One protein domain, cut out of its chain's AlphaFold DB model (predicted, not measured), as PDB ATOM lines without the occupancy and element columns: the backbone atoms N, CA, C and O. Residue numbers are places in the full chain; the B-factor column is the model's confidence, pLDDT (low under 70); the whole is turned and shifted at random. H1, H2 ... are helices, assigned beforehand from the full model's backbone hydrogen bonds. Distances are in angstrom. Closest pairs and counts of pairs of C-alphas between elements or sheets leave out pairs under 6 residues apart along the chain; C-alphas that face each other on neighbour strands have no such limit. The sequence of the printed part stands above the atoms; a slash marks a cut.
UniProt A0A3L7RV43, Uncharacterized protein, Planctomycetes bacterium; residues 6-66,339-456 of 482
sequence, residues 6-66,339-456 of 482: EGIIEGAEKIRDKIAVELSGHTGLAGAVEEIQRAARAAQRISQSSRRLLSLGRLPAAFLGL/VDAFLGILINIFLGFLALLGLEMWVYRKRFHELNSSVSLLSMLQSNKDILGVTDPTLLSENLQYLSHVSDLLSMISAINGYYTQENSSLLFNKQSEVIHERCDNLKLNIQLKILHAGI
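This is residues 6 to 66 and 339 to 456 of the 482 residues of an uncharacterized protein of Planctomycetes bacterium (UniProt A0A3L7RV43). Five long helices, H1, H2, H4, H5 and H7, lie nearly aligned in an up-and-down bundle, each running against the one before it in the chain, with H5 in the middle between the pair H1 and H2 and the helix H7. H4 is much the longest and reaches beyond the bundle as an arm, with short H3 beside it and residues 339 to 344 sticking out at its tip; H6 is a short turn of helix between H5 and H7. The printed part has 179 residues with seven named helices, H1 to H7 in chain order, and no named strand: all helix. It is loose, with a radius of gyration of the C-alphas of 21.6 A, and spans 83 by 28 by 20 A.

Start with H1, residues 6 to 22, and H2, residues 27 to 50, a helical hairpin at a shallow tilt of 14 degrees; its closest C-alphas, of Ala 12 and Gln 37, are 5.9 A apart. H3, residues 59 to 66, is apart from H2 but touches residues 346 to 353 alone of H4, residues 339 to 383; the closest C-alphas are those of Pro 60 and Phe 353, 6.2 A. H4 also touches H2, closest at the C-alphas of Ala 32 and Ser 374, 6.7 A. Next comes the hub, H5, residues 393 to 423, which forms a helical hairpin with H4 at a shallow tilt of 7 degrees, closest at the C-alphas of Gln 382 and Leu 403, 6.4 A. H5 touches H1 with residues 405 to 416 alone, closest at the C-alphas of Ile 8 and Met 412, 6.5 A, and touches H2 at Ala 40 and Ile 416, whose C-alphas are 6.4 A apart. H6, residues 426 to 429, and H5 only just touch, only at the corner, with 3 pairs of C-alphas within 8 A. H7, residues 432 to 454, touches H5, opposite ways at a shallow tilt of 18 degrees, with the C-alphas of Ser 407 and Lys 444 closest at 5.5 A; H7 is apart from H1 and H2. Every O i to N i+4 pair is within hydrogen-bond range in H1, H2, H3, H4, H5 and H7, while H6 is too short for such a pair.

Find C-alpha 6 at (-16.813, -9.481, 43.371); from there H1 runs 24.4 A, and H2 then runs 35.1 A. After H3, find C-alpha 339 at (-16.204, -54.257, 65.412), where H4 begins its 65.9 A. H5 measures 45.7 A, and H7 runs 33.9 A to C-alpha 454 at (8.773, 4.027, 23.662).

The C-alphas farthest apart, of Val 339 and Thr 391, are 83.2 A apart. Residues 67 to 338 are not printed, and C-alphas 66 and 339 lie 16.2 A apart across this cut. Of the links printed whole, none is long. Mean pLDDT of the printed part is 77.2; look for values under 70 at, among them, residues 49 to 62, 353 to 361 and 425 to 431.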
ATOM      1  N   GLU A   6     -15.962 -10.553  43.898       77.75
ATOM      2  CA  GLU A   6     -16.813  -9.481  43.371       77.75
ATOM      3  C   GLU A   6     -15.991  -8.325  42.777       77.75
ATOM      4  O   GLU A   6     -16.283  -7.872  41.673       77.75
ATOM      5  N   GLY A   7     -14.898  -7.918  43.437       78.19
ATOM      6  CA  GLY A   7     -14.036  -6.838  42.940       78.19
ATOM      7  C   GLY A   7     -13.284  -7.195  41.651       78.19
ATOM      8  O   GLY A   7     -12.980  -6.315  40.848       78.19
ATOM      9  N   ILE A   8     -13.019  -8.485  41.420       78.81
ATOM     10  CA  ILE A   8     -12.390  -8.977  40.186       78.81
ATOM     11  C   ILE A   8     -13.408  -8.972  39.036       78.81
ATOM     12  O   ILE A   8     -13.070  -8.584  37.918       78.81
ATOM     13  N   ILE A   9     -14.658  -9.362  39.307       81.00
ATOM     14  CA  ILE A   9     -15.744  -9.371  38.314       81.00
ATOM     15  C   ILE A   9     -16.071  -7.943  37.859       81.00
ATOM     16  O   ILE A   9     -16.111  -7.686  36.657       81.00
ATOM     17  N   GLU A  10     -16.234  -7.010  38.801       82.69
ATOM     18  CA  GLU A  10     -16.471  -5.593  38.494       82.69
ATOM     19  C   GLU A  10     -15.301  -4.968  37.723       82.69
ATOM     20  O   GLU A  10     -15.501  -4.155  36.820       82.69
ATOM     21  N   GLY A  11     -14.065  -5.355  38.058       81.00
ATOM     22  CA  GLY A  11     -12.874  -4.941  37.323       81.00
ATOM     23  C   GLY A  11     -12.902  -5.408  35.867       81.00
ATOM     24  O   GLY A  11     -12.693  -4.600  34.963       81.00
ATOM     25  N   ALA A  12     -13.199  -6.690  35.631       80.56
ATOM     26  CA  ALA A  12     -13.268  -7.264  34.286       80.56
ATOM     27  C   ALA A  12     -14.368  -6.615  33.430       80.56
ATOM     28  O   ALA A  12     -14.156  -6.354  32.247       80.56
ATOM     29  N   GLU A  13     -15.517  -6.297  34.032       83.50
ATOM     30  CA  GLU A  13     -16.611  -5.582  33.361       83.50
ATOM     31  C   GLU A  13     -16.193  -4.171  32.934       83.50
ATOM     32  O   GLU A  13     -16.391  -3.800  31.778       83.50
ATOM     33  N   LYS A  14     -15.499  -3.427  33.805       85.75
ATOM     34  CA  LYS A  14     -14.971  -2.096  33.463       85.75
ATOM     35  C   LYS A  14     -13.961  -2.134  32.316       85.75
ATOM     36  O   LYS A  14     -13.963  -1.230  31.488       85.75
ATOM     37  N   ILE A  15     -13.095  -3.147  32.260       82.88
ATOM     38  CA  ILE A  15     -12.112  -3.275  31.170       82.88
ATOM     39  C   ILE A  15     -12.786  -3.648  29.854       82.88
ATOM     40  O   ILE A  15     -12.454  -3.076  28.820       82.88
ATOM     41  N   ARG A  16     -13.774  -4.548  29.888       83.88
ATOM     42  CA  ARG A  16     -14.576  -4.884  28.708       83.88
ATOM     43  C   ARG A  16     -15.228  -3.640  28.110       83.88
ATOM     44  O   ARG A  16     -15.134  -3.419  26.906       83.88
ATOM     45  N   ASP A  17     -15.864  -2.837  28.957       83.88
ATOM     46  CA  ASP A  17     -16.587  -1.646  28.522       83.88
ATOM     47  C   ASP A  17     -15.618  -0.588  27.959       83.88
ATOM     48  O   ASP A  17     -15.915   0.035  26.942       83.88
ATOM     49  N   LYS A  18     -14.412  -0.454  28.535       83.69
ATOM     50  CA  LYS A  18     -13.342   0.393  27.977       83.69
ATOM     51  C   LYS A  18     -12.848  -0.094  26.618       83.69
ATOM     52  O   LYS A  18     -12.763   0.706  25.698       83.69
ATOM     53  N   ILE A  19     -12.578  -1.390  26.453       82.62
ATOM     54  CA  ILE A  19     -12.113  -1.955  25.172       82.62
ATOM     55  C   ILE A  19     -13.170  -1.784  24.078       82.62
ATOM     56  O   ILE A  19     -12.827  -1.474  22.942       82.62
ATOM     57  N   ALA A  20     -14.454  -1.929  24.414       80.75
ATOM     58  CA  ALA A  20     -15.545  -1.730  23.463       80.75
ATOM     59  C   ALA A  20     -15.636  -0.280  22.948       80.75
ATOM     60  O   ALA A  20     -16.025  -0.068  21.800       80.75
ATOM     61  N   VAL A  21     -15.273   0.703  23.778       81.81
ATOM     62  CA  VAL A  21     -15.316   2.135  23.437       81.81
ATOM     63  C   VAL A  21     -14.014   2.607  22.785       81.81
ATOM     64  O   VAL A  21     -14.053   3.298  21.772       81.81
ATOM     65  N   GLU A  22     -12.867   2.234  23.351       79.00
ATOM     66  CA  GLU A  22     -11.540   2.746  22.979       79.00
ATOM     67  C   GLU A  22     -10.877   1.927  21.857       79.00
ATOM     68  O   GLU A  22     -10.082   2.461  21.093       79.00
ATOM     69  N   LEU A  23     -11.207   0.635  21.731       80.19
ATOM     70  CA  LEU A  23     -10.515  -0.333  20.866       80.19
ATOM     71  C   LEU A  23     -11.506  -1.247  20.116       80.19
ATOM     72  O   LEU A  23     -11.286  -2.453  19.978       80.19
ATOM     73  N   SER A  24     -12.598  -0.673  19.602       70.38
ATOM     74  CA  SER A  24     -13.729  -1.401  18.990       70.38
ATOM     75  C   SER A  24     -13.363  -2.328  17.815       70.38
ATOM     76  O   SER A  24     -14.087  -3.285  17.543       70.38
ATOM     77  N   GLY A  25     -12.224  -2.105  17.146       73.00
ATOM     78  CA  GLY A  25     -11.704  -2.963  16.072       73.00
ATOM     79  C   GLY A  25     -10.935  -4.214  16.532       73.00
ATOM     80  O   GLY A  25     -10.628  -5.076  15.710       73.00
ATOM     81  N   HIS A  26     -10.624  -4.354  17.827       78.31
ATOM     82  CA  HIS A  26      -9.749  -5.414  18.355       78.31
ATOM     83  C   HIS A  26     -10.531  -6.575  18.978       78.31
ATOM     84  O   HIS A  26     -10.540  -6.786  20.193       78.31
ATOM     85  N   THR A  27     -11.154  -7.386  18.122       78.44
ATOM     86  CA  THR A  27     -12.000  -8.527  18.527       78.44
ATOM     87  C   THR A  27     -11.265  -9.583  19.361       78.44
ATOM     88  O   THR A  27     -11.869 -10.204  20.235       78.44
ATOM     89  N   GLY A  28      -9.955  -9.759  19.152       79.19
ATOM     90  CA  GLY A  28      -9.132 -10.695  19.928       79.19
ATOM     91  C   GLY A  28      -9.018 -10.321  21.410       79.19
ATOM     92  O   GLY A  28      -9.104 -11.195  22.273       79.19
ATOM     93  N   LEU A  29      -8.892  -9.026  21.718       80.81
ATOM     94  CA  LEU A  29      -8.824  -8.539  23.096       80.81
ATOM     95  C   LEU A  29     -10.198  -8.611  23.775       80.81
ATOM     96  O   LEU A  29     -10.288  -9.030  24.926       80.81
ATOM     97  N   ALA A  30     -11.273  -8.300  23.042       81.44
ATOM     98  CA  ALA A  30     -12.642  -8.478  23.526       81.44
ATOM     99  C   ALA A  30     -12.935  -9.946  23.899       81.44
ATOM    100  O   ALA A  30     -13.452 -10.215  24.984       81.44
ATOM    101  N   GLY A  31     -12.518 -10.901  23.057       81.69
ATOM    102  CA  GLY A  31     -12.633 -12.334  23.348       81.69
ATOM    103  C   GLY A  31     -11.847 -12.766  24.592       81.69
ATOM    104  O   GLY A  31     -12.365 -13.519  25.416       81.69
ATOM    105  N   ALA A  32     -10.632 -12.237  24.782       82.25
ATOM    106  CA  ALA A  32      -9.815 -12.514  25.968       82.25
ATOM    107  C   ALA A  32     -10.497 -12.058  27.270       82.25
ATOM    108  O   ALA A  32     -10.491 -12.772  28.276       82.25
ATOM    109  N   VAL A  33     -11.112 -10.873  27.249       85.12
ATOM    110  CA  VAL A  33     -11.812 -10.306  28.410       85.12
ATOM    111  C   VAL A  33     -13.031 -11.149  28.774       85.12
ATOM    112  O   VAL A  33     -13.271 -11.407  29.953       85.12
ATOM    113  N   GLU A  34     -13.780 -11.631  27.779       84.81
ATOM    114  CA  GLU A  34     -14.913 -12.524  28.021       84.81
ATOM    115  C   GLU A  34     -14.497 -13.846  28.674       84.81
ATOM    116  O   GLU A  34     -15.197 -14.334  29.564       84.81
ATOM    117  N   GLU A  35     -13.375 -14.440  28.257       84.00
ATOM    118  CA  GLU A  35     -12.863 -15.669  28.874       84.00
ATOM    119  C   GLU A  35     -12.479 -15.449  30.341       84.00
ATOM    120  O   GLU A  35     -12.853 -16.248  31.206       84.00
ATOM    121  N   ILE A  36     -11.826 -14.327  30.648       84.50
ATOM    122  CA  ILE A  36     -11.457 -13.947  32.018       84.50
ATOM    123  C   ILE A  36     -12.710 -13.675  32.863       84.50
ATOM    124  O   ILE A  36     -12.804 -14.131  34.005       84.50
ATOM    125  N   GLN A  37     -13.724 -13.014  32.298       84.00
ATOM    126  CA  GLN A  37     -15.002 -12.777  32.971       84.00
ATOM    127  C   GLN A  37     -15.752 -14.092  33.249       84.00
ATOM    128  O   GLN A  37     -16.310 -14.280  34.336       84.00
ATOM    129  N   ARG A  38     -15.748 -15.035  32.296       85.50
ATOM    130  CA  ARG A  38     -16.303 -16.386  32.490       85.50
ATOM    131  C   ARG A  38     -15.562 -17.132  33.599       85.50
ATOM    132  O   ARG A  38     -16.222 -17.742  34.444       85.50
ATOM    133  N   ALA A  39     -14.232 -17.047  33.640       82.88
ATOM    134  CA  ALA A  39     -13.416 -17.662  34.683       82.88
ATOM    135  C   ALA A  39     -13.705 -17.067  36.075       82.88
ATOM    136  O   ALA A  39     -13.899 -17.820  37.031       82.88
ATOM    137  N   ALA A  40     -13.829 -15.740  36.187       82.06
ATOM    138  CA  ALA A  40     -14.153 -15.059  37.444       82.06
ATOM    139  C   ALA A  40     -15.551 -15.436  37.975       82.06
ATOM    140  O   ALA A  40     -15.721 -15.747  39.155       82.06
ATOM    141  N   ARG A  41     -16.562 -15.498  37.096       83.25
ATOM    142  CA  ARG A  41     -17.921 -15.935  37.469       83.25
ATOM    143  C   ARG A  41     -17.978 -17.417  37.846       83.25
ATOM    144  O   ARG A  41     -18.736 -17.796  38.739       83.25
ATOM    145  N   ALA A  42     -17.191 -18.271  37.189       79.81
ATOM    146  CA  ALA A  42     -17.088 -19.685  37.545       79.81
ATOM    147  C   ALA A  42     -16.483 -19.873  38.946       79.81
ATOM    148  O   ALA A  42     -17.008 -20.660  39.734       79.81
ATOM    149  N   ALA A  43     -15.448 -19.103  39.280       75.75
ATOM    150  CA  ALA A  43     -14.829 -19.105  40.601       75.75
ATOM    151  C   ALA A  43     -15.809 -18.687  41.717       75.75
ATOM    152  O   ALA A  43     -15.890 -19.358  42.747       75.75
ATOM    153  N   GLN A  44     -16.631 -17.656  41.486       80.19
ATOM    154  CA  GLN A  44     -17.665 -17.234  42.442       80.19
ATOM    155  C   GLN A  44     -18.703 -18.339  42.710       80.19
ATOM    156  O   GLN A  44     -19.058 -18.596  43.862       80.19
ATOM    157  N   ARG A  45     -19.165 -19.038  41.661       77.56
ATOM    158  CA  ARG A  45     -20.122 -20.152  41.803       77.56
ATOM    159  C   ARG A  45     -19.557 -21.293  42.654       77.56
ATOM    160  O   ARG A  45     -20.287 -21.862  43.462       77.56
ATOM    161  N   ILE A  46     -18.270 -21.607  42.496       70.06
ATOM    162  CA  ILE A  46     -17.604 -22.680  43.248       70.06
ATOM    163  C   ILE A  46     -17.534 -22.327  44.738       70.06
ATOM    164  O   ILE A  46     -17.984 -23.125  45.561       70.06
ATOM    165  N   SER A  47     -17.098 -21.116  45.092       67.69
ATOM    166  CA  SER A  47     -17.050 -20.685  46.500       67.69
ATOM    167  C   SER A  47     -18.439 -20.662  47.152       67.69
ATOM    168  O   SER A  47     -18.624 -21.167  48.263       67.69
ATOM    169  N   GLN A  48     -19.465 -20.187  46.436       70.19
ATOM    170  CA  GLN A  48     -20.847 -20.223  46.932       70.19
ATOM    171  C   GLN A  48     -21.363 -21.655  47.150       70.19
ATOM    172  O   GLN A  48     -22.097 -21.904  48.109       70.19
ATOM    173  N   SER A  49     -20.973 -22.604  46.293       64.44
ATOM    174  CA  SER A  49     -21.343 -24.018  46.443       64.44
ATOM    175  C   SER A  49     -20.590 -24.723  47.580       64.44
ATOM    176  O   SER A  49     -21.178 -25.547  48.281       64.44
ATOM    177  N   SER A  50     -19.331 -24.344  47.825       58.00
ATOM    178  CA  SER A  50     -18.465 -24.929  48.858       58.00
ATOM    179  C   SER A  50     -18.888 -24.540  50.286       58.00
ATOM    180  O   SER A  50     -18.768 -25.333  51.222       58.00
ATOM    181  N   ARG A  51     -19.489 -23.350  50.463       57.59
ATOM    182  CA  ARG A  51     -19.959 -22.840  51.769       57.59
ATOM    183  C   ARG A  51     -21.201 -23.532  52.345       57.59
ATOM    184  O   ARG A  51     -21.538 -23.281  53.502       57.59
ATOM    185  N   ARG A  52     -21.904 -24.382  51.589       58.84
ATOM    186  CA  ARG A  52     -23.107 -25.075  52.087       58.84
ATOM    187  C   ARG A  52     -22.729 -26.220  53.029       58.84
ATOM    188  O   ARG A  52     -21.786 -26.958  52.778       58.84
ATOM    189  N   LEU A  53     -23.501 -26.396  54.104       51.16
ATOM    190  CA  LEU A  53     -23.288 -27.443  55.120       51.16
ATOM    191  C   LEU A  53     -23.369 -28.873  54.544       51.16
ATOM    192  O   LEU A  53     -22.757 -29.784  55.085       51.16
ATOM    193  N   LEU A  54     -24.071 -29.036  53.416       54.16
ATOM    194  CA  LEU A  54     -24.226 -30.273  52.639       54.16
ATOM    195  C   LEU A  54     -23.381 -30.275  51.349       54.16
ATOM    196  O   LEU A  54     -23.763 -30.894  50.358       54.16
ATOM    197  N   SER A  55     -22.270 -29.534  51.301       61.03
ATOM    198  CA  SER A  55     -21.356 -29.621  50.158       61.03
ATOM    199  C   SER A  55     -20.746 -31.027  50.072       61.03
ATOM    200  O   SER A  55     -20.538 -31.684  51.097       61.03
ATOM    201  N   LEU A  56     -20.478 -31.504  48.849       59.25
ATOM    202  CA  LEU A  56     -19.944 -32.854  48.605       59.25
ATOM    203  C   LEU A  56     -18.696 -33.155  49.458       59.25
ATOM    204  O   LEU A  56     -18.540 -34.281  49.913       59.25
ATOM    205  N   GLY A  57     -17.866 -32.146  49.750       60.12
ATOM    206  CA  GLY A  57     -16.677 -32.286  50.596       60.12
ATOM    207  C   GLY A  57     -16.943 -32.447  52.103       60.12
ATOM    208  O   GLY A  57     -16.069 -32.921  52.823       60.12
ATOM    209  N   ARG A  58     -18.135 -32.092  52.614       62.34
ATOM    210  CA  ARG A  58     -18.473 -32.153  54.058       62.34
ATOM    211  C   ARG A  58     -19.391 -33.313  54.447       62.34
ATOM    212  O   ARG A  58     -19.434 -33.678  55.620       62.34
ATOM    213  N   LEU A  59     -20.080 -33.918  53.480       66.88
ATOM    214  CA  LEU A  59     -20.934 -35.097  53.685       66.88
ATOM    215  C   LEU A  59     -20.214 -36.271  54.382       66.88
ATOM    216  O   LEU A  59     -20.776 -36.804  55.339       66.88
ATOM    217  N   PRO A  60     -18.977 -36.648  54.001       65.56
ATOM    218  CA  PRO A  60     -18.260 -37.733  54.674       65.56
ATOM    219  C   PRO A  60     -17.939 -37.423  56.138       65.56
ATOM    220  O   PRO A  60     -18.031 -38.305  56.984       65.56
ATOM    221  N   ALA A  61     -17.607 -36.168  56.457       67.56
ATOM    222  CA  ALA A  61     -17.318 -35.748  57.827       67.56
ATOM    223  C   ALA A  61     -18.579 -35.779  58.708       67.56
ATOM    224  O   ALA A  61     -18.527 -36.237  59.849       67.56
ATOM    225  N   ALA A  62     -19.725 -35.348  58.170       69.75
ATOM    226  CA  ALA A  62     -21.009 -35.452  58.861       69.75
ATOM    227  C   ALA A  62     -21.408 -36.920  59.100       69.75
ATOM    228  O   ALA A  62     -21.842 -37.272  60.196       69.75
ATOM    229  N   PHE A  63     -21.205 -37.783  58.102       72.81
ATOM    230  CA  PHE A  63     -21.468 -39.217  58.221       72.81
ATOM    231  C   PHE A  63     -20.537 -39.892  59.242       72.81
ATOM    232  O   PHE A  63     -21.002 -40.686  60.054       72.81
ATOM    233  N   LEU A  64     -19.251 -39.521  59.271       73.19
ATOM    234  CA  LEU A  64     -18.293 -39.987  60.277       73.19
ATOM    235  C   LEU A  64     -18.721 -39.593  61.697       73.19
ATOM    236  O   LEU A  64     -18.696 -40.428  62.598       73.19
ATOM    237  N   GLY A  65     -19.144 -38.340  61.892       77.44
ATOM    238  CA  GLY A  65     -19.644 -37.867  63.185       77.44
ATOM    239  C   GLY A  65     -20.875 -38.645  63.654       77.44
ATOM    240  O   GLY A  65     -20.949 -39.048  64.813       77.44
ATOM    241  N   LEU A  66     -21.807 -38.922  62.737       81.94
ATOM    242  CA  LEU A  66     -22.991 -39.732  63.019       81.94
ATOM    243  C   LEU A  66     -22.613 -41.181  63.378       81.94
ATOM    244  O   LEU A  66     -23.109 -41.715  64.368       81.94
ATOM    245  N   VAL A 339     -17.454 -55.010  65.606       71.62
ATOM    246  CA  VAL A 339     -16.204 -54.257  65.412       71.62
ATOM    247  C   VAL A 339     -15.732 -54.305  63.956       71.62
ATOM    248  O   VAL A 339     -15.409 -53.258  63.397       71.62
ATOM    249  N   ASP A 340     -15.752 -55.472  63.311       72.94
ATOM    250  CA  ASP A 340     -15.365 -55.639  61.904       72.94
ATOM    251  C   ASP A 340     -16.302 -54.877  60.959       72.94
ATOM    252  O   ASP A 340     -15.846 -54.205  60.030       72.94
ATOM    253  N   ALA A 341     -17.613 -54.904  61.217       75.12
ATOM    254  CA  ALA A 341     -18.589 -54.125  60.463       75.12
ATOM    255  C   ALA A 341     -18.330 -52.616  60.601       75.12
ATOM    256  O   ALA A 341     -18.363 -51.883  59.608       75.12
ATOM    257  N   PHE A 342     -18.013 -52.146  61.811       71.00
ATOM    258  CA  PHE A 342     -17.664 -50.746  62.050       71.00
ATOM    259  C   PHE A 342     -16.351 -50.345  61.362       71.00
ATOM    260  O   PHE A 342     -16.277 -49.281  60.740       71.00
ATOM    261  N   LEU A 343     -15.330 -51.205  61.404       76.25
ATOM    262  CA  LEU A 343     -14.067 -50.987  60.700       76.25
ATOM    263  C   LEU A 343     -14.288 -50.909  59.182       76.25
ATOM    264  O   LEU A 343     -13.751 -50.018  58.523       76.25
ATOM    265  N   GLY A 344     -15.140 -51.779  58.636       73.31
ATOM    266  CA  GLY A 344     -15.556 -51.738  57.235       73.31
ATOM    267  C   GLY A 344     -16.252 -50.425  56.861       73.31
ATOM    268  O   GLY A 344     -15.961 -49.846  55.811       73.31
ATOM    269  N   ILE A 345     -17.121 -49.902  57.733       76.88
ATOM    270  CA  ILE A 345     -17.751 -48.585  57.548       76.88
ATOM    271  C   ILE A 345     -16.689 -47.476  57.531       76.88
ATOM    272  O   ILE A 345     -16.694 -46.652  56.616       76.88
ATOM    273  N   LEU A 346     -15.743 -47.470  58.476       72.31
ATOM    274  CA  LEU A 346     -14.665 -46.474  58.531       72.31
ATOM    275  C   LEU A 346     -13.784 -46.483  57.276       72.31
ATOM    276  O   LEU A 346     -13.496 -45.421  56.722       72.31
ATOM    277  N   ILE A 347     -13.388 -47.667  56.804       77.50
ATOM    278  CA  ILE A 347     -12.575 -47.821  55.591       77.50
ATOM    279  C   ILE A 347     -13.323 -47.278  54.368       77.50
ATOM    280  O   ILE A 347     -12.751 -46.525  53.578       77.50
ATOM    281  N   ASN A 348     -14.613 -47.596  54.230       74.00
ATOM    282  CA  ASN A 348     -15.433 -47.098  53.126       74.00
ATOM    283  C   ASN A 348     -15.622 -45.575  53.172       74.00
ATOM    284  O   ASN A 348     -15.570 -44.921  52.130       74.00
ATOM    285  N   ILE A 349     -15.782 -44.989  54.363       70.62
ATOM    286  CA  ILE A 349     -15.829 -43.528  54.533       70.62
ATOM    287  C   ILE A 349     -14.497 -42.902  54.113       70.62
ATOM    288  O   ILE A 349     -14.492 -41.909  53.385       70.62
ATOM    289  N   PHE A 350     -13.373 -43.487  54.535       69.75
ATOM    290  CA  PHE A 350     -12.043 -42.998  54.180       69.75
ATOM    291  C   PHE A 350     -11.804 -43.050  52.664       69.75
ATOM    292  O   PHE A 350     -11.383 -42.056  52.074       69.75
ATOM    293  N   LEU A 351     -12.151 -44.163  52.011       76.44
ATOM    294  CA  LEU A 351     -12.094 -44.306  50.552       76.44
ATOM    295  C   LEU A 351     -13.002 -43.297  49.837       76.44
ATOM    296  O   LEU A 351     -12.581 -42.676  48.862       76.44
ATOM    297  N   GLY A 352     -14.221 -43.085  50.343       71.19
ATOM    298  CA  GLY A 352     -15.141 -42.074  49.825       71.19
ATOM    299  C   GLY A 352     -14.576 -40.658  49.932       71.19
ATOM    300  O   GLY A 352     -14.660 -39.886  48.978       71.19
ATOM    301  N   PHE A 353     -13.930 -40.326  51.054       69.62
ATOM    302  CA  PHE A 353     -13.256 -39.041  51.242       69.62
ATOM    303  C   PHE A 353     -12.092 -38.861  50.260       69.62
ATOM    304  O   PHE A 353     -11.957 -37.807  49.640       69.62
ATOM    305  N   LEU A 354     -11.295 -39.909  50.051       68.69
ATOM    306  CA  LEU A 354     -10.165 -39.905  49.120       68.69
ATOM    307  C   LEU A 354     -10.631 -39.716  47.664       68.69
ATOM    308  O   LEU A 354     -10.038 -38.938  46.915       68.69
ATOM    309  N   ALA A 355     -11.743 -40.350  47.282       68.06
ATOM    310  CA  ALA A 355     -12.368 -40.168  45.972       68.06
ATOM    311  C   ALA A 355     -12.924 -38.746  45.776       68.06
ATOM    312  O   ALA A 355     -12.734 -38.149  44.714       68.06
ATOM    313  N   LEU A 356     -13.571 -38.178  46.799       66.12
ATOM    314  CA  LEU A 356     -14.112 -36.815  46.758       66.12
ATOM    315  C   LEU A 356     -13.008 -35.758  46.661       66.12
ATOM    316  O   LEU A 356     -13.110 -34.859  45.828       66.12
ATOM    317  N   LEU A 357     -11.923 -35.912  47.426       66.19
ATOM    318  CA  LEU A 357     -10.734 -35.065  47.299       66.19
ATOM    319  C   LEU A 357     -10.129 -35.143  45.891       66.19
ATOM    320  O   LEU A 357      -9.760 -34.118  45.314       66.19
ATOM    321  N   GLY A 358     -10.064 -36.342  45.306       66.88
ATOM    322  CA  GLY A 358      -9.608 -36.527  43.926       66.88
ATOM    323  C   GLY A 358     -10.492 -35.806  42.901       66.88
ATOM    324  O   GLY A 358      -9.981 -35.201  41.954       66.88
ATOM    325  N   LEU A 359     -11.811 -35.821  43.101       67.62
ATOM    326  CA  LEU A 359     -12.781 -35.167  42.220       67.62
ATOM    327  C   LEU A 359     -12.698 -33.637  42.330       67.62
ATOM    328  O   LEU A 359     -12.668 -32.950  41.307       67.62
ATOM    329  N   GLU A 360     -12.577 -33.100  43.546       65.75
ATOM    330  CA  GLU A 360     -12.322 -31.671  43.759       65.75
ATOM    331  C   GLU A 360     -11.023 -31.240  43.068       65.75
ATOM    332  O   GLU A 360     -11.024 -30.274  42.300       65.75
ATOM    333  N   MET A 361      -9.939 -32.003  43.237       67.19
ATOM    334  CA  MET A 361      -8.657 -31.716  42.589       67.19
ATOM    335  C   MET A 361      -8.767 -31.681  41.057       67.19
ATOM    336  O   MET A 361      -8.178 -30.815  40.403       67.19
ATOM    337  N   TRP A 362      -9.554 -32.582  40.465       71.19
ATOM    338  CA  TRP A 362      -9.797 -32.600  39.022       71.19
ATOM    339  C   TRP A 362     -10.517 -31.334  38.527       71.19
ATOM    340  O   TRP A 362     -10.118 -30.756  37.511       71.19
ATOM    341  N   VAL A 363     -11.532 -30.860  39.261       72.38
ATOM    342  CA  VAL A 363     -12.276 -29.635  38.915       72.38
ATOM    343  C   VAL A 363     -11.360 -28.411  38.932       72.38
ATOM    344  O   VAL A 363     -11.371 -27.632  37.976       72.38
ATOM    345  N   TYR A 364     -10.531 -28.256  39.968       71.12
ATOM    346  CA  TYR A 364      -9.590 -27.136  40.052       71.12
ATOM    347  C   TYR A 364      -8.496 -27.210  38.976       71.12
ATOM    348  O   TYR A 364      -8.178 -26.193  38.356       71.12
ATOM    349  N   ARG A 365      -7.987 -28.409  38.656       73.25
ATOM    350  CA  ARG A 365      -7.002 -28.604  37.578       73.25
ATOM    351  C   ARG A 365      -7.540 -28.195  36.206       73.25
ATOM    352  O   ARG A 365      -6.823 -27.567  35.430       73.25
ATOM    353  N   LYS A 366      -8.804 -28.503  35.896       80.31
ATOM    354  CA  LYS A 366      -9.435 -28.047  34.646       80.31
ATOM    355  C   LYS A 366      -9.436 -26.516  34.546       80.31
ATOM    356  O   LYS A 366      -9.083 -25.975  33.502       80.31
ATOM    357  N   ARG A 367      -9.783 -25.816  35.632       77.81
ATOM    358  CA  ARG A 367      -9.803 -24.340  35.667       77.81
ATOM    359  C   ARG A 367      -8.414 -23.729  35.574       77.81
ATOM    360  O   ARG A 367      -8.243 -22.705  34.921       77.81
ATOM    361  N   PHE A 368      -7.419 -24.392  36.150       77.75
ATOM    362  CA  PHE A 368      -6.026 -24.010  35.982       77.75
ATOM    363  C   PHE A 368      -5.598 -24.037  34.505       77.75
ATOM    364  O   PHE A 368      -4.981 -23.090  34.020       77.75
ATOM    365  N   HIS A 369      -5.979 -25.078  33.756       81.31
ATOM    366  CA  HIS A 369      -5.704 -25.148  32.319       81.31
ATOM    367  C   HIS A 369      -6.403 -24.038  31.522       81.31
ATOM    368  O   HIS A 369      -5.789 -23.479  30.616       81.31
ATOM    369  N   GLU A 370      -7.643 -23.690  31.875       82.81
ATOM    370  CA  GLU A 370      -8.373 -22.579  31.249       82.81
ATOM    371  C   GLU A 370      -7.652 -21.238  31.476       82.81
ATOM    372  O   GLU A 370      -7.364 -20.536  30.509       82.81
ATOM    373  N   LEU A 371      -7.254 -20.925  32.717       84.31
ATOM    374  CA  LEU A 371      -6.484 -19.707  33.016       84.31
ATOM    375  C   LEU A 371      -5.142 -19.675  32.277       84.31
ATOM    376  O   LEU A 371      -4.760 -18.652  31.715       84.31
ATOM    377  N   ASN A 372      -4.430 -20.801  32.248       84.31
ATOM    378  CA  ASN A 372      -3.146 -20.899  31.562       84.31
ATOM    379  C   ASN A 372      -3.283 -20.718  30.038       84.31
ATOM    380  O   ASN A 372      -2.380 -20.173  29.398       84.31
ATOM    381  N   SER A 373      -4.412 -21.145  29.461       85.88
ATOM    382  CA  SER A 373      -4.768 -20.879  28.064       85.88
ATOM    383  C   SER A 373      -4.991 -19.385  27.825       85.88
ATOM    384  O   SER A 373      -4.437 -18.838  26.872       85.88
ATOM    385  N   SER A 374      -5.707 -18.695  28.722       86.00
ATOM    386  CA  SER A 374      -5.912 -17.242  28.637       86.00
ATOM    387  C   SER A 374      -4.592 -16.461  28.727       86.00
ATOM    388  O   SER A 374      -4.391 -15.520  27.965       86.00
ATOM    389  N   VAL A 375      -3.643 -16.877  29.579       86.50
ATOM    390  CA  VAL A 375      -2.288 -16.279  29.629       86.50
ATOM    391  C   VAL A 375      -1.553 -16.447  28.298       86.50
ATOM    392  O   VAL A 375      -0.936 -15.504  27.805       86.50
ATOM    393  N   SER A 376      -1.626 -17.632  27.689       87.00
ATOM    394  CA  SER A 376      -1.015 -17.880  26.378       87.00
ATOM    395  C   SER A 376      -1.658 -17.035  25.271       87.00
ATOM    396  O   SER A 376      -0.942 -16.496  24.429       87.00
ATOM    397  N   LEU A 377      -2.982 -16.857  25.301       86.81
ATOM    398  CA  LEU A 377      -3.697 -15.986  24.368       86.81
ATOM    399  C   LEU A 377      -3.266 -14.519  24.528       86.81
ATOM    400  O   LEU A 377      -2.936 -13.869  23.538       86.81
ATOM    401  N   LEU A 378      -3.162 -14.013  25.762       86.06
ATOM    402  CA  LEU A 378      -2.668 -12.656  26.024       86.06
ATOM    403  C   LEU A 378      -1.204 -12.467  25.601       86.06
ATOM    404  O   LEU A 378      -0.861 -11.407  25.084       86.06
ATOM    405  N   SER A 379      -0.355 -13.488  25.752       87.44
ATOM    406  CA  SER A 379       1.026 -13.458  25.251       87.44
ATOM    407  C   SER A 379       1.081 -13.292  23.730       87.44
ATOM    408  O   SER A 379       1.860 -12.481  23.234       87.44
ATOM    409  N   MET A 380       0.235 -14.010  22.985       85.12
ATOM    410  CA  MET A 380       0.145 -13.861  21.530       85.12
ATOM    411  C   MET A 380      -0.363 -12.465  21.143       85.12
ATOM    412  O   MET A 380       0.222 -11.801  20.289       85.12
ATOM    413  N   LEU A 381      -1.419 -11.988  21.808       83.62
ATOM    414  CA  LEU A 381      -1.997 -10.664  21.564       83.62
ATOM    415  C   LEU A 381      -1.001  -9.529  21.849       83.62
ATOM    416  O   LEU A 381      -0.956  -8.558  21.099       83.62
ATOM    417  N   GLN A 382      -0.186  -9.667  22.895       84.75
ATOM    418  CA  GLN A 382       0.887  -8.738  23.252       84.75
ATOM    419  C   GLN A 382       2.049  -8.755  22.255       84.75
ATOM    420  O   GLN A 382       2.670  -7.720  22.016       84.75
ATOM    421  N   SER A 383       2.361  -9.916  21.677       82.62
ATOM    422  CA  SER A 383       3.407 -10.041  20.661       82.62
ATOM    423  C   SER A 383       3.009  -9.398  19.331       82.62
ATOM    424  O   SER A 383       3.876  -8.893  18.627       82.62
ATOM    425  N   ASN A 384       1.717  -9.398  18.989       80.06
ATOM    426  CA  ASN A 384       1.211  -8.834  17.731       80.06
ATOM    427  C   ASN A 384       1.260  -7.299  17.677       80.06
ATOM    428  O   ASN A 384       1.044  -6.718  16.614       80.06
ATOM    429  N   LYS A 385       1.501  -6.637  18.814       79.19
ATOM    430  CA  LYS A 385       1.600  -5.183  18.919       79.19
ATOM    431  C   LYS A 385       3.000  -4.797  19.381       79.19
ATOM    432  O   LYS A 385       3.479  -5.249  20.427       79.19
ATOM    433  N   ASP A 386       3.640  -3.939  18.597       73.94
ATOM    434  CA  ASP A 386       4.909  -3.321  18.953       73.94
ATOM    435  C   ASP A 386       4.765  -1.799  18.956       73.94
ATOM    436  O   ASP A 386       3.941  -1.217  18.245       73.94
ATOM    437  N   ILE A 387       5.535  -1.174  19.830       72.88
ATOM    438  CA  ILE A 387       5.580   0.272  20.033       72.88
ATOM    439  C   ILE A 387       6.927   0.812  19.513       72.88
ATOM    440  O   ILE A 387       7.050   1.990  19.183       72.88
ATOM    441  N   LEU A 388       7.941  -0.052  19.390       67.19
ATOM    442  CA  LEU A 388       9.273   0.320  18.929       67.19
ATOM    443  C   LEU A 388       9.266   0.617  17.423       67.19
ATOM    444  O   LEU A 388       8.836  -0.200  16.616       67.19
ATOM    445  N   GLY A 389       9.759   1.798  17.041       66.06
ATOM    446  CA  GLY A 389       9.889   2.201  15.635       66.06
ATOM    447  C   GLY A 389       8.596   2.681  14.963       66.06
ATOM    448  O   GLY A 389       8.616   2.979  13.770       66.06
ATOM    449  N   VAL A 390       7.486   2.797  15.702       76.06
ATOM    450  CA  VAL A 390       6.235   3.372  15.185       76.06
ATOM    451  C   VAL A 390       6.356   4.897  15.127       76.06
ATOM    452  O   VAL A 390       6.495   5.557  16.153       76.06
ATOM    453  N   THR A 391       6.303   5.463  13.921       70.44
ATOM    454  CA  THR A 391       6.418   6.914  13.683       70.44
ATOM    455  C   THR A 391       5.074   7.643  13.679       70.44
ATOM    456  O   THR A 391       5.045   8.860  13.858       70.44
ATOM    457  N   ASP A 392       3.962   6.920  13.504       79.94
ATOM    458  CA  ASP A 392       2.609   7.479  13.544       79.94
ATOM    459  C   ASP A 392       2.128   7.654  15.001       79.94
ATOM    460  O   ASP A 392       1.959   6.657  15.714       79.94
ATOM    461  N   PRO A 393       1.874   8.895  15.462       78.94
ATOM    462  CA  PRO A 393       1.452   9.164  16.834       78.94
ATOM    463  C   PRO A 393       0.077   8.574  17.183       78.94
ATOM    464  O   PRO A 393      -0.181   8.292  18.354       78.94
ATOM    465  N   THR A 394      -0.804   8.373  16.199       81.50
ATOM    466  CA  THR A 394      -2.143   7.810  16.434       81.50
ATOM    467  C   THR A 394      -2.068   6.306  16.689       81.50
ATOM    468  O   THR A 394      -2.548   5.831  17.719       81.50
ATOM    469  N   LEU A 395      -1.343   5.580  15.834       81.56
ATOM    470  CA  LEU A 395      -1.071   4.150  15.991       81.56
ATOM    471  C   LEU A 395      -0.256   3.848  17.259       81.56
ATOM    472  O   LEU A 395      -0.489   2.845  17.935       81.56
ATOM    473  N   LEU A 396       0.682   4.734  17.611       81.06
ATOM    474  CA  LEU A 396       1.454   4.652  18.849       81.06
ATOM    475  C   LEU A 396       0.542   4.713  20.085       81.06
ATOM    476  O   LEU A 396       0.666   3.887  20.991       81.06
ATOM    477  N   SER A 397      -0.387   5.675  20.116       82.12
ATOM    478  CA  SER A 397      -1.339   5.840  21.220       82.12
ATOM    479  C   SER A 397      -2.274   4.635  21.357       82.12
ATOM    480  O   SER A 397      -2.483   4.146  22.468       82.12
ATOM    481  N   GLU A 398      -2.764   4.106  20.236       83.38
ATOM    482  CA  GLU A 398      -3.622   2.919  20.196       83.38
ATOM    483  C   GLU A 398      -2.891   1.660  20.701       83.38
ATOM    484  O   GLU A 398      -3.410   0.929  21.547       83.38
ATOM    485  N   ASN A 399      -1.647   1.430  20.261       83.88
ATOM    486  CA  ASN A 399      -0.840   0.288  20.706       83.88
ATOM    487  C   ASN A 399      -0.471   0.378  22.200       83.88
ATOM    488  O   ASN A 399      -0.432  -0.649  22.882       83.88
ATOM    489  N   LEU A 400      -0.235   1.586  22.726       83.12
ATOM    490  CA  LEU A 400      -0.004   1.814  24.156       83.12
ATOM    491  C   LEU A 400      -1.241   1.472  24.994       83.12
ATOM    492  O   LEU A 400      -1.126   0.755  25.991       83.12
ATOM    493  N   GLN A 401      -2.423   1.935  24.578       84.00
ATOM    494  CA  GLN A 401      -3.685   1.603  25.247       84.00
ATOM    495  C   GLN A 401      -3.954   0.096  25.198       84.00
ATOM    496  O   GLN A 401      -4.263  -0.511  26.222       84.00
ATOM    497  N   TYR A 402      -3.749  -0.531  24.036       85.75
ATOM    498  CA  TYR A 402      -3.899  -1.973  23.859       85.75
ATOM    499  C   TYR A 402      -3.017  -2.768  24.832       85.75
ATOM    500  O   TYR A 402      -3.494  -3.664  25.529       85.75
ATOM    501  N   LEU A 403      -1.729  -2.429  24.918       85.31
ATOM    502  CA  LEU A 403      -0.783  -3.122  25.792       85.31
ATOM    503  C   LEU A 403      -1.059  -2.862  27.282       85.31
ATOM    504  O   LEU A 403      -0.898  -3.777  28.093       85.31
ATOM    505  N   SER A 404      -1.551  -1.672  27.641       85.94
ATOM    506  CA  SER A 404      -2.027  -1.381  29.001       85.94
ATOM    507  C   SER A 404      -3.201  -2.282  29.390       85.94
ATOM    508  O   SER A 404      -3.161  -2.918  30.444       85.94
ATOM    509  N   HIS A 405      -4.207  -2.419  28.519       86.81
ATOM    510  CA  HIS A 405      -5.356  -3.295  28.765       86.81
ATOM    511  C   HIS A 405      -4.935  -4.769  28.883       86.81
ATOM    512  O   HIS A 405      -5.426  -5.480  29.757       86.81
ATOM    513  N   VAL A 406      -3.965  -5.234  28.085       86.19
ATOM    514  CA  VAL A 406      -3.396  -6.590  28.237       86.19
ATOM    515  C   VAL A 406      -2.718  -6.776  29.604       86.19
ATOM    516  O   VAL A 406      -2.910  -7.810  30.248       86.19
ATOM    517  N   SER A 407      -1.957  -5.788  30.081       86.94
ATOM    518  CA  SER A 407      -1.333  -5.820  31.414       86.94
ATOM    519  C   SER A 407      -2.371  -5.897  32.544       86.94
ATOM    520  O   SER A 407      -2.202  -6.653  33.511       86.94
ATOM    521  N   ASP A 408      -3.481  -5.171  32.416       86.12
ATOM    522  CA  ASP A 408      -4.567  -5.209  33.393       86.12
ATOM    523  C   ASP A 408      -5.286  -6.569  33.407       86.12
ATOM    524  O   ASP A 408      -5.562  -7.119  34.478       86.12
ATOM    525  N   LEU A 409      -5.502  -7.183  32.240       85.50
ATOM    526  CA  LEU A 409      -6.065  -8.534  32.133       85.50
ATOM    527  C   LEU A 409      -5.152  -9.599  32.765       85.50
ATOM    528  O   LEU A 409      -5.638 -10.484  33.474       85.50
ATOM    529  N   LEU A 410      -3.828  -9.483  32.608       87.44
ATOM    530  CA  LEU A 410      -2.862 -10.343  33.308       87.44
ATOM    531  C   LEU A 410      -2.938 -10.166  34.836       87.44
ATOM    532  O   LEU A 410      -2.771 -11.129  35.589       87.44
ATOM    533  N   SER A 411      -3.227  -8.951  35.319       86.31
ATOM    534  CA  SER A 411      -3.469  -8.694  36.748       86.31
ATOM    535  C   SER A 411      -4.724  -9.390  37.257       86.31
ATOM    536  O   SER A 411      -4.701  -9.951  38.353       86.31
ATOM    537  N   MET A 412      -5.787  -9.429  36.457       86.06
ATOM    538  CA  MET A 412      -7.011 -10.145  36.818       86.06
ATOM    539  C   MET A 412      -6.806 -11.653  36.857       86.06
ATOM    540  O   MET A 412      -7.230 -12.284  37.820       86.06
ATOM    541  N   ILE A 413      -6.110 -12.235  35.876       85.62
ATOM    542  CA  ILE A 413      -5.786 -13.671  35.887       85.62
ATOM    543  C   ILE A 413      -4.987 -14.036  37.144       85.62
ATOM    544  O   ILE A 413      -5.314 -15.011  37.821       85.62
ATOM    545  N   SER A 414      -3.986 -13.222  37.490       85.25
ATOM    546  CA  SER A 414      -3.189 -13.373  38.713       85.25
ATOM    547  C   SER A 414      -4.072 -13.329  39.974       85.25
ATOM    548  O   SER A 414      -3.970 -14.197  40.840       85.25
ATOM    549  N   ALA A 415      -5.028 -12.398  40.048       84.94
ATOM    550  CA  ALA A 415      -5.967 -12.305  41.167       84.94
ATOM    551  C   ALA A 415      -6.948 -13.496  41.250       84.94
ATOM    552  O   ALA A 415      -7.217 -13.987  42.346       84.94
ATOM    553  N   ILE A 416      -7.455 -13.993  40.112       83.81
ATOM    554  CA  ILE A 416      -8.328 -15.183  40.056       83.81
ATOM    555  C   ILE A 416      -7.555 -16.427  40.511       83.81
ATOM    556  O   ILE A 416      -8.074 -17.229  41.286       83.81
ATOM    557  N   ASN A 417      -6.306 -16.573  40.069       83.56
ATOM    558  CA  ASN A 417      -5.428 -17.657  40.497       83.56
ATOM    559  C   ASN A 417      -5.185 -17.611  42.014       83.56
ATOM    560  O   ASN A 417      -5.395 -18.609  42.698       83.56
ATOM    561  N   GLY A 418      -4.870 -16.432  42.562       81.56
ATOM    562  CA  GLY A 418      -4.735 -16.236  44.009       81.56
ATOM    563  C   GLY A 418      -6.006 -16.590  44.791       81.56
ATOM    564  O   GLY A 418      -5.923 -17.159  45.878       81.56
ATOM    565  N   TYR A 419      -7.187 -16.320  44.229       80.19
ATOM    566  CA  TYR A 419      -8.464 -16.714  44.823       80.19
ATOM    567  C   TYR A 419      -8.675 -18.238  44.828       80.19
ATOM    568  O   TYR A 419      -9.055 -18.797  45.856       80.19
ATOM    569  N   TYR A 420      -8.378 -18.933  43.726       77.12
ATOM    570  CA  TYR A 420      -8.458 -20.399  43.684       77.12
ATOM    571  C   TYR A 420      -7.520 -21.061  44.695       77.12
ATOM    572  O   TYR A 420      -7.904 -22.024  45.354       77.12
ATOM    573  N   THR A 421      -6.326 -20.507  44.866       75.06
ATOM    574  CA  THR A 421      -5.336 -20.983  45.833       75.06
ATOM    575  C   THR A 421      -5.763 -20.749  47.288       75.06
ATOM    576  O   THR A 421      -5.431 -21.549  48.160       75.06
ATOM    577  N   GLN A 422      -6.542 -19.692  47.563       75.88
ATOM    578  CA  GLN A 422      -7.151 -19.461  48.882       75.88
ATOM    579  C   GLN A 422      -8.270 -20.466  49.198       75.88
ATOM    580  O   GLN A 422      -8.380 -20.906  50.339       75.88
ATOM    581  N   GLU A 423      -9.089 -20.829  48.209       71.75
ATOM    582  CA  GLU A 423     -10.196 -21.785  48.381       71.75
ATOM    583  C   GLU A 423      -9.718 -23.248  48.381       71.75
ATOM    584  O   GLU A 423     -10.358 -24.105  48.989       71.75
ATOM    585  N   ASN A 424      -8.578 -23.550  47.747       70.75
ATOM    586  CA  ASN A 424      -7.981 -24.880  47.760       70.75
ATOM    587  C   ASN A 424      -6.447 -24.830  47.863       70.75
ATOM    588  O   ASN A 424      -5.730 -24.705  46.866       70.75
ATOM    589  N   SER A 425      -5.932 -25.017  49.080       66.94
ATOM    590  CA  SER A 425      -4.491 -24.997  49.369       66.94
ATOM    591  C   SER A 425      -3.709 -26.138  48.711       66.94
ATOM    592  O   SER A 425      -2.491 -26.035  48.572       66.94
ATOM    593  N   SER A 426      -4.374 -27.199  48.235       64.12
ATOM    594  CA  SER A 426      -3.714 -28.295  47.508       64.12
ATOM    595  C   SER A 426      -3.074 -27.843  46.183       64.12
ATOM    596  O   SER A 426      -2.127 -28.471  45.706       64.12
ATOM    597  N   LEU A 427      -3.521 -26.713  45.618       63.31
ATOM    598  CA  LEU A 427      -2.942 -26.103  44.416       63.31
ATOM    599  C   LEU A 427      -1.553 -25.485  44.649       63.31
ATOM    600  O   LEU A 427      -0.769 -25.407  43.699       63.31
ATOM    601  N   LEU A 428      -1.215 -25.101  45.890       61.50
ATOM    602  CA  LEU A 428       0.142 -24.665  46.256       61.50
ATOM    603  C   LEU A 428       1.133 -25.825  46.167       61.50
ATOM    604  O   LEU A 428       2.218 -25.678  45.614       61.50
ATOM    605  N   PHE A 429       0.735 -27.002  46.652       58.75
ATOM    606  CA  PHE A 429       1.615 -28.170  46.708       58.75
ATOM    607  C   PHE A 429       2.008 -28.698  45.323       58.75
ATOM    608  O   PHE A 429       3.056 -29.323  45.183       58.75
ATOM    609  N   ASN A 430       1.210 -28.413  44.290       64.75
ATOM    610  CA  ASN A 430       1.482 -28.835  42.915       64.75
ATOM    611  C   ASN A 430       2.220 -27.781  42.066       64.75
ATOM    612  O   ASN A 430       2.321 -27.960  40.853       64.75
ATOM    613  N   LYS A 431       2.691 -26.669  42.664       69.81
ATOM    614  CA  LYS A 431       3.363 -25.522  42.001       69.81
ATOM    615  C   LYS A 431       2.596 -24.865  40.846       69.81
ATOM    616  O   LYS A 431       3.089 -23.941  40.207       69.81
ATOM    617  N   GLN A 432       1.367 -25.294  40.581       70.00
ATOM    618  CA  GLN A 432       0.544 -24.780  39.493       70.00
ATOM    619  C   GLN A 432       0.292 -23.279  39.683       70.00
ATOM    620  O   GLN A 432       0.557 -22.487  38.782       70.00
ATOM    621  N   SER A 433      -0.102 -22.869  40.892       72.94
ATOM    622  CA  SER A 433      -0.335 -21.457  41.212       72.94
ATOM    623  C   SER A 433       0.890 -20.569  40.948       72.94
ATOM    624  O   SER A 433       0.722 -19.449  40.470       72.94
ATOM    625  N   GLU A 434       2.105 -21.050  41.230       80.81
ATOM    626  CA  GLU A 434       3.352 -20.299  41.012       80.81
ATOM    627  C   GLU A 434       3.608 -20.061  39.519       80.81
ATOM    628  O   GLU A 434       3.901 -18.937  39.122       80.81
ATOM    629  N   VAL A 435       3.384 -21.078  38.677       82.25
ATOM    630  CA  VAL A 435       3.612 -20.993  37.224       82.25
ATOM    631  C   VAL A 435       2.748 -19.914  36.564       82.25
ATOM    632  O   VAL A 435       3.242 -19.167  35.723       82.25
ATOM    633  N   ILE A 436       1.461 -19.801  36.917       82.12
ATOM    634  CA  ILE A 436       0.602 -18.751  36.333       82.12
ATOM    635  C   ILE A 436       1.033 -17.364  36.809       82.12
ATOM    636  O   ILE A 436       1.091 -16.446  35.990       82.12
ATOM    637  N   HIS A 437       1.350 -17.205  38.098       84.50
ATOM    638  CA  HIS A 437       1.836 -15.928  38.625       84.50
ATOM    639  C   HIS A 437       3.118 -15.483  37.916       84.50
ATOM    640  O   HIS A 437       3.158 -14.378  37.380       84.50
ATOM    641  N   GLU A 438       4.107 -16.370  37.809       85.00
ATOM    642  CA  GLU A 438       5.381 -16.088  37.150       85.00
ATOM    643  C   GLU A 438       5.198 -15.739  35.664       85.00
ATOM    644  O   GLU A 438       5.759 -14.758  35.172       85.00
ATOM    645  N   ARG A 439       4.355 -16.488  34.933       85.62
ATOM    646  CA  ARG A 439       4.057 -16.179  33.524       85.62
ATOM    647  C   ARG A 439       3.387 -14.814  33.365       85.62
ATOM    648  O   ARG A 439       3.741 -14.075  32.447       85.62
ATOM    649  N   CYS A 440       2.436 -14.472  34.234       86.56
ATOM    650  CA  CYS A 440       1.780 -13.167  34.211       86.56
ATOM    651  C   CYS A 440       2.764 -12.028  34.503       86.56
ATOM    652  O   CYS A 440       2.745 -11.022  33.794       86.56
ATOM    653  N   ASP A 441       3.626 -12.184  35.505       87.00
ATOM    654  CA  ASP A 441       4.588 -11.154  35.900       87.00
ATOM    655  C   ASP A 441       5.655 -10.936  34.818       87.00
ATOM    656  O   ASP A 441       5.924  -9.794  34.445       87.00
ATOM    657  N   ASN A 442       6.167 -12.011  34.213       86.50
ATOM    658  CA  ASN A 442       7.112 -11.925  33.096       86.50
ATOM    659  C   ASN A 442       6.517 -11.196  31.878       86.50
ATOM    660  O   ASN A 442       7.180 -10.358  31.262       86.50
ATOM    661  N   LEU A 443       5.253 -11.472  31.535       86.94
ATOM    662  CA  LEU A 443       4.569 -10.791  30.430       86.94
ATOM    663  C   LEU A 443       4.306  -9.314  30.736       86.94
ATOM    664  O   LEU A 443       4.488  -8.466  29.862       86.94
ATOM    665  N   LYS A 444       3.926  -8.981  31.973       86.62
ATOM    666  CA  LYS A 444       3.757  -7.587  32.401       86.62
ATOM    667  C   LYS A 444       5.064  -6.813  32.363       86.62
ATOM    668  O   LYS A 444       5.071  -5.698  31.853       86.62
ATOM    669  N   LEU A 445       6.158  -7.400  32.848       86.06
ATOM    670  CA  LEU A 445       7.487  -6.792  32.766       86.06
ATOM    671  C   LEU A 445       7.869  -6.518  31.308       86.06
ATOM    672  O   LEU A 445       8.323  -5.424  30.992       86.06
ATOM    673  N   ASN A 446       7.606  -7.462  30.399       85.25
ATOM    674  CA  ASN A 446       7.834  -7.261  28.966       85.25
ATOM    675  C   ASN A 446       7.015  -6.079  28.412       85.25
ATOM    676  O   ASN A 446       7.558  -5.215  27.727       85.25
ATOM    677  N   ILE A 447       5.727  -5.991  28.758       84.00
ATOM    678  CA  ILE A 447       4.864  -4.863  28.373       84.00
ATOM    679  C   ILE A 447       5.399  -3.538  28.926       84.00
ATOM    680  O   ILE A 447       5.516  -2.566  28.182       84.00
ATOM    681  N   GLN A 448       5.750  -3.490  30.211       84.38
ATOM    682  CA  GLN A 448       6.273  -2.289  30.860       84.38
ATOM    683  C   GLN A 448       7.584  -1.826  30.225       84.38
ATOM    684  O   GLN A 448       7.753  -0.631  29.997       84.38
ATOM    685  N   LEU A 449       8.479  -2.754  29.873       83.25
ATOM    686  CA  LEU A 449       9.717  -2.444  29.157       83.25
ATOM    687  C   LEU A 449       9.440  -1.878  27.759       83.25
ATOM    688  O   LEU A 449      10.042  -0.870  27.395       83.25
ATOM    689  N   LYS A 450       8.489  -2.453  27.003       81.50
ATOM    690  CA  LYS A 450       8.062  -1.906  25.699       81.50
ATOM    691  C   LYS A 450       7.525  -0.476  25.829       81.50
ATOM    692  O   LYS A 450       7.889   0.389  25.035       81.50
ATOM    693  N   ILE A 451       6.696  -0.218  26.843       80.75
ATOM    694  CA  ILE A 451       6.138   1.115  27.122       80.75
ATOM    695  C   ILE A 451       7.249   2.099  27.520       80.75
ATOM    696  O   ILE A 451       7.292   3.216  27.010       80.75
ATOM    697  N   LEU A 452       8.168   1.687  28.398       79.81
ATOM    698  CA  LEU A 452       9.270   2.527  28.870       79.81
ATOM    699  C   LEU A 452      10.221   2.902  27.728       79.81
ATOM    700  O   LEU A 452      10.587   4.067  27.597       79.81
ATOM    701  N   HIS A 453      10.581   1.939  26.875       72.31
ATOM    702  CA  HIS A 453      11.445   2.181  25.719       72.31
ATOM    703  C   HIS A 453      10.806   3.139  24.707       72.31
ATOM    704  O   HIS A 453      11.505   3.971  24.140       72.31
ATOM    705  N   ALA A 454       9.486   3.079  24.516       68.19
ATOM    706  CA  ALA A 454       8.773   4.027  23.662       68.19
ATOM    707  C   ALA A 454       8.791   5.472  24.199       68.19
ATOM    708  O   ALA A 454       8.654   6.421  23.429       68.19
ATOM    709  N   GLY A 455       8.981   5.653  25.510       64.69
ATOM    710  CA  GLY A 455       9.142   6.966  26.141       64.69
ATOM    711  C   GLY A 455      10.521   7.604  25.928       64.69
ATOM    712  O   GLY A 455      10.685   8.799  26.183       64.69
ATOM    713  N   ILE A 456      11.513   6.843  25.453       67.81
ATOM    714  CA  ILE A 456      12.872   7.334  25.199       67.81
ATOM    715  C   ILE A 456      12.910   7.955  23.797       67.81
ATOM    716  O   ILE A 456      12.919   7.255  22.786       67.81
TER     717      ILE A 456